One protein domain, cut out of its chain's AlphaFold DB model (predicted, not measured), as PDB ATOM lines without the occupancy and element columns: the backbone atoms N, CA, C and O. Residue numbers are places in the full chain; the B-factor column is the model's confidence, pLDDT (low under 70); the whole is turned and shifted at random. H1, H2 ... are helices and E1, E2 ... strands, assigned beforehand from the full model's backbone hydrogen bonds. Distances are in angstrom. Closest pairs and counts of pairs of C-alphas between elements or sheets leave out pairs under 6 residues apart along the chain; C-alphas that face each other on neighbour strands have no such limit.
ATOM      1  N   THR A   7      45.492  89.808   2.945       90.00
ATOM      2  CA  THR A   7      44.505  89.937   4.022       90.00
ATOM      3  C   THR A   7      43.415  90.913   3.601       90.00
ATOM      4  O   THR A   7      43.691  91.882   2.892       90.00
ATOM      5  N   GLY A   8      42.186  90.669   4.050       86.44
ATOM      6  CA  GLY A   8      41.120  91.665   4.011       86.44
ATOM      7  C   GLY A   8      41.437  92.881   4.887       86.44
ATOM      8  O   GLY A   8      42.448  92.917   5.593       86.44
ATOM      9  N   ALA A   9      40.560  93.884   4.835       87.94
ATOM     10  CA  ALA A   9      40.648  95.046   5.713       87.94
ATOM     11  C   ALA A   9      40.470  94.645   7.188       87.94
ATOM     12  O   ALA A   9      39.795  93.661   7.499       87.94
ATOM     13  N   ALA A  10      41.063  95.429   8.091       86.12
ATOM     14  CA  ALA A  10      40.832  95.270   9.521       86.12
ATOM     15  C   ALA A  10      39.344  95.484   9.848       86.12
ATOM     16  O   ALA A  10      38.698  96.378   9.297       86.12
ATOM     17  N   VAL A  11      38.811  94.672  10.759       87.44
ATOM     18  CA  VAL A  11      37.422  94.774  11.220       87.44
ATOM     19  C   VAL A  11      37.389  95.631  12.480       87.44
ATOM     20  O   VAL A  11      38.019  95.292  13.479       87.44
ATOM     21  N   ALA A  12      36.652  96.741  12.435       88.06
ATOM     22  CA  ALA A  12      36.437  97.580  13.607       88.06
ATOM     23  C   ALA A  12      35.406  96.929  14.538       88.06
ATOM     24  O   ALA A  12      34.278  96.656  14.126       88.06
ATOM     25  N   LEU A  13      35.783  96.717  15.797       83.88
ATOM     26  CA  LEU A  13      34.887  96.227  16.842       83.88
ATOM     27  C   LEU A  13      34.503  97.373  17.779       83.88
ATOM     28  O   LEU A  13      35.353  98.174  18.172       83.88
ATOM     29  N   LYS A  14      33.218  97.447  18.137       83.56
ATOM     30  CA  LYS A  14      32.691  98.380  19.140       83.56
ATOM     31  C   LYS A  14      32.078  97.599  20.298       83.56
ATOM     32  O   LYS A  14      31.294  96.668  20.086       83.56
ATOM     33  N   PHE A  15      32.427  98.016  21.508       78.81
ATOM     34  CA  PHE A  15      31.929  97.460  22.761       78.81
ATOM     35  C   PHE A  15      31.096  98.532  23.464       78.81
ATOM     36  O   PHE A  15      31.569  99.650  23.652       78.81
ATOM     37  N   GLU A  16      29.856  98.198  23.816       81.38
ATOM     38  CA  GLU A  16      28.933  99.079  24.559       81.38
ATOM     39  C   GLU A  16      28.792  98.645  26.031       81.38
ATOM     40  O   GLU A  16      28.126  99.302  26.823       81.38
ATOM     41  N   GLY A  17      29.449  97.544  26.402       79.25
ATOM     42  CA  GLY A  17      29.455  96.929  27.724       79.25
ATOM     43  C   GLY A  17      30.344  95.682  27.720       79.25
ATOM     44  O   GLY A  17      30.997  95.389  26.714       79.25
ATOM     45  N   ALA A  18      30.369  94.950  28.835       75.50
ATOM     46  CA  ALA A  18      31.039  93.655  28.904       75.50
ATOM     47  C   ALA A  18      30.321  92.623  28.015       75.50
ATOM     48  O   ALA A  18      29.090  92.575  27.994       75.50
ATOM     49  N   GLY A  19      31.085  91.807  27.289       69.88
ATOM     50  CA  GLY A  19      30.561  90.739  26.438       69.88
ATOM     51  C   GLY A  19      31.429  90.475  25.209       69.88
ATOM     52  O   GLY A  19      32.377  91.213  24.928       69.88
ATOM     53  N   ASP A  20      31.062  89.436  24.463       72.81
ATOM     54  CA  ASP A  20      31.841  88.960  23.323       72.81
ATOM     55  C   ASP A  20      31.442  89.633  22.008       72.81
ATOM     56  O   ASP A  20      30.281  89.968  21.738       72.81
ATOM     57  N   ARG A  21      32.439  89.817  21.138       76.19
ATOM     58  CA  ARG A  21      32.261  90.284  19.763       76.19
ATOM     59  C   ARG A  21      33.072  89.410  18.820       76.19
ATOM     60  O   ARG A  21      34.265  89.209  19.020       76.19
ATOM     61  N   TYR A  22      32.435  88.962  17.744       75.50
ATOM     62  CA  TYR A  22      33.090  88.175  16.706       75.50
ATOM     63  C   TYR A  22      33.567  89.078  15.567       75.50
ATOM     64  O   TYR A  22      32.813  89.906  15.055       75.50
ATOM     65  N   ALA A  23      34.808  88.875  15.130       79.44
ATOM     66  CA  ALA A  23      35.340  89.443  13.898       79.44
ATOM     67  C   ALA A  23      35.674  88.314  12.925       79.44
ATOM     68  O   ALA A  23      36.324  87.335  13.290       79.44
ATOM     69  N   ARG A  24      35.272  88.467  11.660       84.06
ATOM     70  CA  ARG A  24      35.679  87.563  10.583       84.06
ATOM     71  C   ARG A  24      36.747  88.241   9.737       84.06
ATOM     72  O   ARG A  24      36.486  89.265   9.115       84.06
ATOM     73  N   LEU A  25      37.931  87.642   9.692       84.44
ATOM     74  CA  LEU A  25      39.031  88.076   8.839       84.44
ATOM     75  C   LEU A  25      39.137  87.131   7.644       84.44
ATOM     76  O   LEU A  25      39.158  85.913   7.807       84.44
ATOM     77  N   THR A  26      39.224  87.688   6.440       88.31
ATOM     78  CA  THR A  26      39.465  86.901   5.228       88.31
ATOM     79  C   THR A  26      40.943  86.945   4.880       88.31
ATOM     80  O   THR A  26      41.546  88.017   4.798       88.31
ATOM     81  N   VAL A  27      41.518  85.773   4.639       88.56
ATOM     82  CA  VAL A  27      42.880  85.620   4.138       88.56
ATOM     83  C   VAL A  27      42.830  84.847   2.829       88.56
ATOM     84  O   VAL A  27      42.202  83.798   2.748       88.56
ATOM     85  N   THR A  28      43.511  85.358   1.807       89.88
ATOM     86  CA  THR A  28      43.564  84.738   0.483       89.88
ATOM     87  C   THR A  28      44.990  84.266   0.188       89.88
ATOM     88  O   THR A  28      45.893  85.108   0.075       89.88
ATOM     89  N   PRO A  29      45.228  82.946   0.063       88.81
ATOM     90  CA  PRO A  29      46.516  82.430  -0.384       88.81
ATOM     91  C   PRO A  29      46.754  82.760  -1.870       88.81
ATOM     92  O   PRO A  29      45.802  82.978  -2.622       88.81
ATOM     93  N   PRO A  30      48.014  82.791  -2.337       88.25
ATOM     94  CA  PRO A  30      48.298  82.880  -3.765       88.25
ATOM     95  C   PRO A  30      47.820  81.610  -4.491       88.25
ATOM     96  O   PRO A  30      47.858  80.524  -3.921       88.25
ATOM     97  N   LEU A  31      47.457  81.728  -5.777       82.25
ATOM     98  CA  LEU A  31      46.974  80.604  -6.608       82.25
ATOM     99  C   LEU A  31      47.909  79.381  -6.602       82.25
ATOM    100  O   LEU A  31      47.454  78.250  -6.719       82.25
ATOM    101  N   LYS A  32      49.219  79.610  -6.469       84.06
ATOM    102  CA  LYS A  32      50.236  78.570  -6.275       84.06
ATOM    103  C   LYS A  32      50.934  78.797  -4.939       84.06
ATOM    104  O   LYS A  32      52.023  79.374  -4.886       84.06
ATOM    105  N   ALA A  33      50.278  78.398  -3.853       83.88
ATOM    106  CA  ALA A  33      50.895  78.398  -2.535       83.88
ATOM    107  C   ALA A  33      52.110  77.459  -2.520       83.88
ATOM    108  O   ALA A  33      52.098  76.381  -3.111       83.88
ATOM    109  N   ARG A  34      53.186  77.886  -1.853       88.75
ATOM    110  CA  ARG A  34      54.316  76.992  -1.591       88.75
ATOM    111  C   ARG A  34      53.866  75.924  -0.603       88.75
ATOM    112  O   ARG A  34      53.129  76.238   0.326       88.75
ATOM    113  N   LYS A  35      54.357  74.700  -0.785       90.44
ATOM    114  CA  LYS A  35      54.171  73.625   0.191       90.44
ATOM    115  C   LYS A  35      54.761  74.026   1.540       90.44
ATOM    116  O   LYS A  35      55.804  74.685   1.576       90.44
ATOM    117  N   GLY A  36      54.119  73.599   2.616       89.50
ATOM    118  CA  GLY A  36      54.599  73.800   3.977       89.50
ATOM    119  C   GLY A  36      53.493  74.140   4.964       89.50
ATOM    120  O   GLY A  36      52.322  74.279   4.604       89.50
ATOM    121  N   ASN A  37      53.913  74.288   6.216       89.88
ATOM    122  CA  ASN A  37      53.055  74.633   7.338       89.88
ATOM    123  C   ASN A  37      53.187  76.130   7.621       89.88
ATOM    124  O   ASN A  37      54.292  76.663   7.757       89.88
ATOM    125  N   PHE A  38      52.056  76.811   7.717       90.06
ATOM    126  CA  PHE A  38      51.980  78.246   7.922       90.06
ATOM    127  C   PHE A  38      51.153  78.554   9.161       90.06
ATOM    128  O   PHE A  38      50.154  77.899   9.429       90.06
ATOM    129  N   LYS A  39      51.548  79.599   9.891       88.75
ATOM    130  CA  LYS A  39      50.751  80.156  10.983       88.75
ATOM    131  C   LYS A  39      50.286  81.554  10.608       88.75
ATOM    132  O   LYS A  39      51.088  82.428  10.262       88.75
ATOM    133  N   ILE A  40      48.981  81.755  10.666       88.44
ATOM    134  CA  ILE A  40      48.335  83.057  10.558       88.44
ATOM    135  C   ILE A  40      47.960  83.467  11.974       88.44
ATOM    136  O   ILE A  40      47.334  82.688  12.674       88.44
ATOM    137  N   ALA A  41      48.350  84.663  12.398       85.69
ATOM    138  CA  ALA A  41      47.978  85.201  13.701       85.69
ATOM    139  C   ALA A  41      47.145  86.467  13.503       85.69
ATOM    140  O   ALA A  41      47.500  87.306  12.669       85.69
ATOM    141  N   ALA A  42      46.071  86.595  14.273       82.94
ATOM    142  CA  ALA A  42      45.295  87.820  14.382       82.94
ATOM    143  C   ALA A  42      45.713  88.598  15.638       82.94
ATOM    144  O   ALA A  42      46.129  88.023  16.645       82.94
ATOM    145  N   TYR A  43      45.600  89.919  15.575       78.88
ATOM    146  CA  TYR A  43      45.838  90.818  16.700       78.88
ATOM    147  C   TYR A  43      44.770  91.910  16.714       78.88
ATOM    148  O   TYR A  43      44.158  92.189  15.678       78.88
ATOM    149  N   VAL A  44      44.563  92.522  17.875       76.06
ATOM    150  CA  VAL A  44      43.696  93.686  18.048       76.06
ATOM    151  C   VAL A  44      44.547  94.881  18.454       76.06
ATOM    152  O   VAL A  44      45.541  94.764  19.164       76.06
ATOM    153  N   GLU A  45      44.164  96.056  17.982       74.56
ATOM    154  CA  GLU A  45      44.818  97.303  18.354       74.56
ATOM    155  C   GLU A  45      43.754  98.258  18.887       74.56
ATOM    156  O   GLU A  45      42.778  98.561  18.194       74.56
ATOM    157  N   ARG A  46      43.922  98.726  20.128       73.88
ATOM    158  CA  ARG A  46      43.079  99.787  20.685       73.88
ATOM    159  C   ARG A  46      43.658 101.135  20.275       73.88
ATOM    160  O   ARG A  46      44.840 101.408  20.466       73.88
ATOM    161  N   VAL A  47      42.806 102.012  19.746       70.75
ATOM    162  CA  VAL A  47      43.216 103.337  19.248       70.75
ATOM    163  C   VAL A  47      43.905 104.174  20.337       70.75
ATOM    164  O   VAL A  47      44.869 104.879  20.044       70.75
ATOM    165  N   ALA A  48      43.454 104.062  21.592       68.88
ATOM    166  CA  ALA A  48      44.052 104.758  22.733       68.88
ATOM    167  C   ALA A  48      45.495 104.304  23.040       68.88
ATOM    168  O   ALA A  48      46.310 105.115  23.474       68.88
ATOM    169  N   ASP A  49      45.819 103.041  22.765       68.69
ATOM    170  CA  ASP A  49      47.123 102.436  23.071       68.69
ATOM    171  C   ASP A  49      48.144 102.751  21.970       68.69
ATOM    172  O   ASP A  49      49.314 103.022  22.246       68.69
ATOM    173  N   ARG A  50      47.673 102.876  20.719       64.69
ATOM    174  CA  ARG A  50      48.478 103.365  19.589       64.69
ATOM    175  C   ARG A  50      49.053 104.762  19.848       64.69
ATOM    176  O   ARG A  50      50.190 105.037  19.475       64.69
ATOM    177  N   GLY A  51      48.284 105.634  20.508       61.97
ATOM    178  CA  GLY A  51      48.727 106.979  20.898       61.97
ATOM    179  C   GLY A  51      49.779 106.996  22.015       61.97
ATOM    180  O   GLY A  51      50.512 107.973  22.136       61.97
ATOM    181  N   ARG A  52      49.883 105.914  22.799       70.19
ATOM    182  CA  ARG A  52      50.849 105.743  23.899       70.19
ATOM    183  C   ARG A  52      52.115 104.978  23.497       70.19
ATOM    184  O   ARG A  52      53.012 104.817  24.316       70.19
ATOM    185  N   GLY A  53      52.210 104.520  22.245       62.47
ATOM    186  CA  GLY A  53      53.327 103.692  21.772       62.47
ATOM    187  C   GLY A  53      53.302 102.256  22.310       62.47
ATOM    188  O   GLY A  53      54.303 101.544  22.215       62.47
ATOM    189  N   GLU A  54      52.173 101.824  22.872       65.25
ATOM    190  CA  GLU A  54      51.976 100.462  23.361       65.25
ATOM    191  C   GLU A  54      51.767  99.501  22.177       65.25
ATOM    192  O   GLU A  54      51.231  99.863  21.127       65.25
ATOM    193  N   LYS A  55      52.255  98.262  22.309       60.47
ATOM    194  CA  LYS A  55      52.167  97.260  21.235       60.47
ATOM    195  C   LYS A  55      50.750  96.696  21.150       60.47
ATOM    196  O   LYS A  55      50.112  96.488  22.173       60.47
ATOM    197  N   ALA A  56      50.313  96.375  19.931       62.47
ATOM    198  CA  ALA A  56      49.047  95.694  19.684       62.47
ATOM    199  C   ALA A  56      48.884  94.441  20.567       62.47
ATOM    200  O   ALA A  56      49.807  93.626  20.685       62.47
ATOM    201  N   GLU A  57      47.701  94.288  21.158       61.62
ATOM    202  CA  GLU A  57      47.349  93.145  21.992       61.62
ATOM    203  C   GLU A  57      46.988  91.948  21.098       61.62
ATOM    204  O   GLU A  57      46.363  92.073  20.041       61.62
ATOM    205  N   LYS A  58      47.416  90.747  21.487       57.69
ATOM    206  CA  LYS A  58      47.038  89.521  20.775       57.69
ATOM    207  C   LYS A  58      45.666  89.081  21.279       57.69
ATOM    208  O   LYS A  58      45.454  89.062  22.485       57.69
ATOM    209  N   PHE A  59      44.767  88.710  20.367       56.28
ATOM    210  CA  PHE A  59      43.504  88.074  20.749       56.28
ATOM    211  C   PHE A  59      43.773  86.823  21.583       56.28
ATOM    212  O   PHE A  59      44.704  86.071  21.276       56.28
ATOM    213  N   THR A  60      42.902  86.592  22.558       52.41
ATOM    214  CA  THR A  60      42.800  85.345  23.299       52.41
ATOM    215  C   THR A  60      41.477  84.656  22.950       52.41
ATOM    216  O   THR A  60      40.426  85.293  22.975       52.41
ATOM    217  N   THR A  61      41.502  83.379  22.567       47.09
ATOM    218  CA  THR A  61      40.274  82.570  22.447       47.09
ATOM    219  C   THR A  61      39.812  82.182  23.850       47.09
ATOM    220  O   THR A  61      40.586  81.548  24.565       47.09
ATOM    221  N   SER A  62      38.576  82.522  24.227       49.59
ATOM    222  CA  SER A  62      37.924  81.990  25.431       49.59
ATOM    223  C   SER A  62      37.004  80.841  25.041       49.59
ATOM    224  O   SER A  62      36.225  80.966  24.096       49.59
ATOM    225  N   LEU A  63      37.096  79.724  25.758       50.00
ATOM    226  CA  LEU A  63      36.114  78.647  25.663       50.00
ATOM    227  C   LEU A  63      34.929  78.996  26.566       50.00
ATOM    228  O   LEU A  63      35.123  79.499  27.673       50.00
ATOM    229  N   GLU A  64      33.708  78.753  26.091       49.44
ATOM    230  CA  GLU A  64      32.528  78.849  26.948       49.44
ATOM    231  C   GLU A  64      32.621  77.744  28.018       49.44
ATOM    232  O   GLU A  64      32.840  76.578  27.669       49.44
ATOM    233  N   PRO A  65      32.520  78.074  29.316       51.94
ATOM    234  CA  PRO A  65      32.597  77.073  30.369       51.94
ATOM    235  C   PRO A  65      31.400  76.123  30.287       51.94
ATOM    236  O   PRO A  65      30.254  76.546  30.125       51.94
ATOM    237  N   LEU A  66      31.657  74.824  30.445       55.94
ATOM    238  CA  LEU A  66      30.582  73.855  30.633       55.94
ATOM    239  C   LEU A  66      29.810  74.229  31.911       55.94
ATOM    240  O   LEU A  66      30.455  74.426  32.939       55.94
ATOM    241  N   PRO A  67      28.462  74.267  31.905       59.12
ATOM    242  CA  PRO A  67      27.668  74.721  33.056       59.12
ATOM    243  C   PRO A  67      27.960  73.986  34.374       59.12
ATOM    244  O   PRO A  67      27.659  74.485  35.454       59.12
ATOM    245  N   THR A  68      28.510  72.774  34.283       71.56
ATOM    246  CA  THR A  68      28.830  71.887  35.406       71.56
ATOM    247  C   THR A  68      30.270  72.012  35.908       71.56
ATOM    248  O   THR A  68      30.637  71.303  36.843       71.56
ATOM    249  N   LEU A  69      31.101  72.847  35.280       59.94
ATOM    250  CA  LEU A  69      32.498  73.063  35.647       59.94
ATOM    251  C   LEU A  69      32.725  74.526  36.062       59.94
ATOM    252  O   LEU A  69      31.999  75.412  35.610       59.94
ATOM    253  N   PRO A  70      33.721  74.804  36.921       57.56
ATOM    254  CA  PRO A  70      34.117  76.172  37.224       57.56
ATOM    255  C   PRO A  70      34.472  76.935  35.944       57.56
ATOM    256  O   PRO A  70      35.118  76.390  35.049       57.56
ATOM    257  N   THR A  71      34.088  78.210  35.873       57.94
ATOM    258  CA  THR A  71      34.534  79.094  34.795       57.94
ATOM    259  C   THR A  71      36.032  79.328  34.919       57.94
ATOM    260  O   THR A  71      36.476  80.096  35.773       57.94
ATOM    261  N   GLU A  72      36.812  78.685  34.057       55.88
ATOM    262  CA  GLU A  72      38.225  78.998  33.890       55.88
ATOM    263  C   GLU A  72      38.410  80.010  32.758       55.88
ATOM    264  O   GLU A  72      37.848  79.871  31.671       55.88
ATOM    265  N   LEU A  73      39.215  81.045  33.013       54.91
ATOM    266  CA  LEU A  73      39.656  81.976  31.977       54.91
ATOM    267  C   LEU A  73      40.717  81.279  31.122       54.91
ATOM    268  O   LEU A  73      41.916  81.386  31.380       54.91
ATOM    269  N   TRP A  74      40.266  80.545  30.109       53.25
ATOM    270  CA  TRP A  74      41.142  80.010  29.075       53.25
ATOM    271  C   TRP A  74      41.383  81.070  28.004       53.25
ATOM    272  O   TRP A  74      40.485  81.818  27.629       53.25
ATOM    273  N   SER A  75      42.621  81.171  27.537       61.75
ATOM    274  CA  SER A  75      43.047  82.231  26.635       61.75
ATOM    275  C   SER A  75      44.214  81.708  25.799       61.75
ATOM    276  O   SER A  75      45.301  81.483  26.333       61.75
ATOM    277  N   GLU A  76      44.022  81.532  24.493       66.12
ATOM    278  CA  GLU A  76      45.107  81.171  23.567       66.12
ATOM    279  C   GLU A  76      45.264  82.200  22.443       66.12
ATOM    280  O   GLU A  76      44.272  82.799  22.028       66.12
ATOM    281  N   PRO A  77      46.484  82.435  21.920       70.44
ATOM    282  CA  PRO A  77      46.674  83.361  20.811       70.44
ATOM    283  C   PRO A  77      45.774  82.995  19.628       70.44
ATOM    284  O   PRO A  77      45.832  81.855  19.174       70.44
ATOM    285  N   ALA A  78      45.029  83.955  19.064       77.88
ATOM    286  CA  ALA A  78      44.233  83.703  17.857       77.88
ATOM    287  C   ALA A  78      45.140  83.359  16.667       77.88
ATOM    288  O   ALA A  78      45.652  84.236  15.956       77.88
ATOM    289  N   GLN A  79      45.362  82.063  16.477       82.88
ATOM    290  CA  GLN A  79      46.204  81.493  15.445       82.88
ATOM    291  C   GLN A  79      45.394  80.520  14.600       82.88
ATOM    292  O   GLN A  79      44.603  79.736  15.101       82.88
ATOM    293  N   CYS A  80      45.628  80.561  13.297       84.31
ATOM    294  CA  CYS A  80      45.120  79.593  12.343       84.31
ATOM    295  C   CYS A  80      46.320  78.902  11.696       84.31
ATOM    296  O   CYS A  80      47.185  79.562  11.101       84.31
ATOM    297  N   ALA A  81      46.394  77.582  11.853       86.75
ATOM    298  CA  ALA A  81      47.344  76.749  11.135       86.75
ATOM    299  C   ALA A  81      46.835  76.509   9.710       86.75
ATOM    300  O   ALA A  81      45.651  76.257   9.492       86.75
ATOM    301  N   VAL A  82      47.733  76.601   8.730       88.50
ATOM    302  CA  VAL A  82      47.430  76.244   7.345       88.50
ATOM    303  C   VAL A  82      48.495  75.308   6.808       88.50
ATOM    304  O   VAL A  82      49.678  75.647   6.781       88.50
ATOM    305  N   HIS A  83      48.052  74.152   6.331       89.31
ATOM    306  CA  HIS A  83      48.894  73.127   5.730       89.31
ATOM    307  C   HIS A  83      48.702  73.157   4.214       89.31
ATOM    308  O   HIS A  83      47.606  72.915   3.714       89.31
ATOM    309  N   ALA A  84      49.760  73.484   3.471       90.81
ATOM    310  CA  ALA A  84      49.753  73.439   2.012       90.81
ATOM    311  C   ALA A  84      50.560  72.232   1.530       90.81
ATOM    312  O   ALA A  84      51.765  72.133   1.781       90.81
ATOM    313  N   PHE A  85      49.911  71.322   0.814       92.25
ATOM    314  CA  PHE A  85      50.515  70.084   0.340       92.25
ATOM    315  C   PHE A  85      49.856  69.608  -0.955       92.25
ATOM    316  O   PHE A  85      48.736  69.998  -1.273       92.25
TER     317      PHE A  85
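This is residues 7 to 85 of the 315 residues of an uncharacterized protein of Acidobacteria bacterium (UniProt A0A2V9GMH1). The model has little regular structure: a flat, loose set of long loops round one short two-stranded ladder, E1 and E2, with the small helix H1 near the tip of one loop. Residues 7 to 35 form a long folded-back loop, of which residues 14 to 19 stick out. The printed part has 79 residues, 16 of them in named elements, in the order E1, H1, E2; the sheet is antiparallel, the class mixed. Its radius of gyration of the C-alphas is 16.2 A, and it spans 44 by 41 by 20 A.

E1, residues 36 to 41, is 16.4 A long and begins at C-alpha 36 (54.599, 73.800, 3.977). H1 is residues 47 to 50. E2, residues 79 to 84, is 16.1 A long and ends at C-alpha 84 (49.753, 73.439, 2.012).

E1 and E2 are antiparallel neighbours at 158 degrees; N 38 and O 82 are within hydrogen-bond range at 2.8 A. Residues 43 to 44 pair with 57 to 58, and 60 to 61 with 76 to 77, both antiparallel. H1 is too short for any O i to N i+4 pair; its one O i to N i+3 pair is not within range.

The C-alphas farthest apart, of Lys 32 and Thr 68, are 47.3 A apart. The printed part has no cut. The link from H1 to E2 is long, 28 residues. Mean pLDDT of the printed part is 74.6; 28 residues are under 70, among them residues 53 to 67.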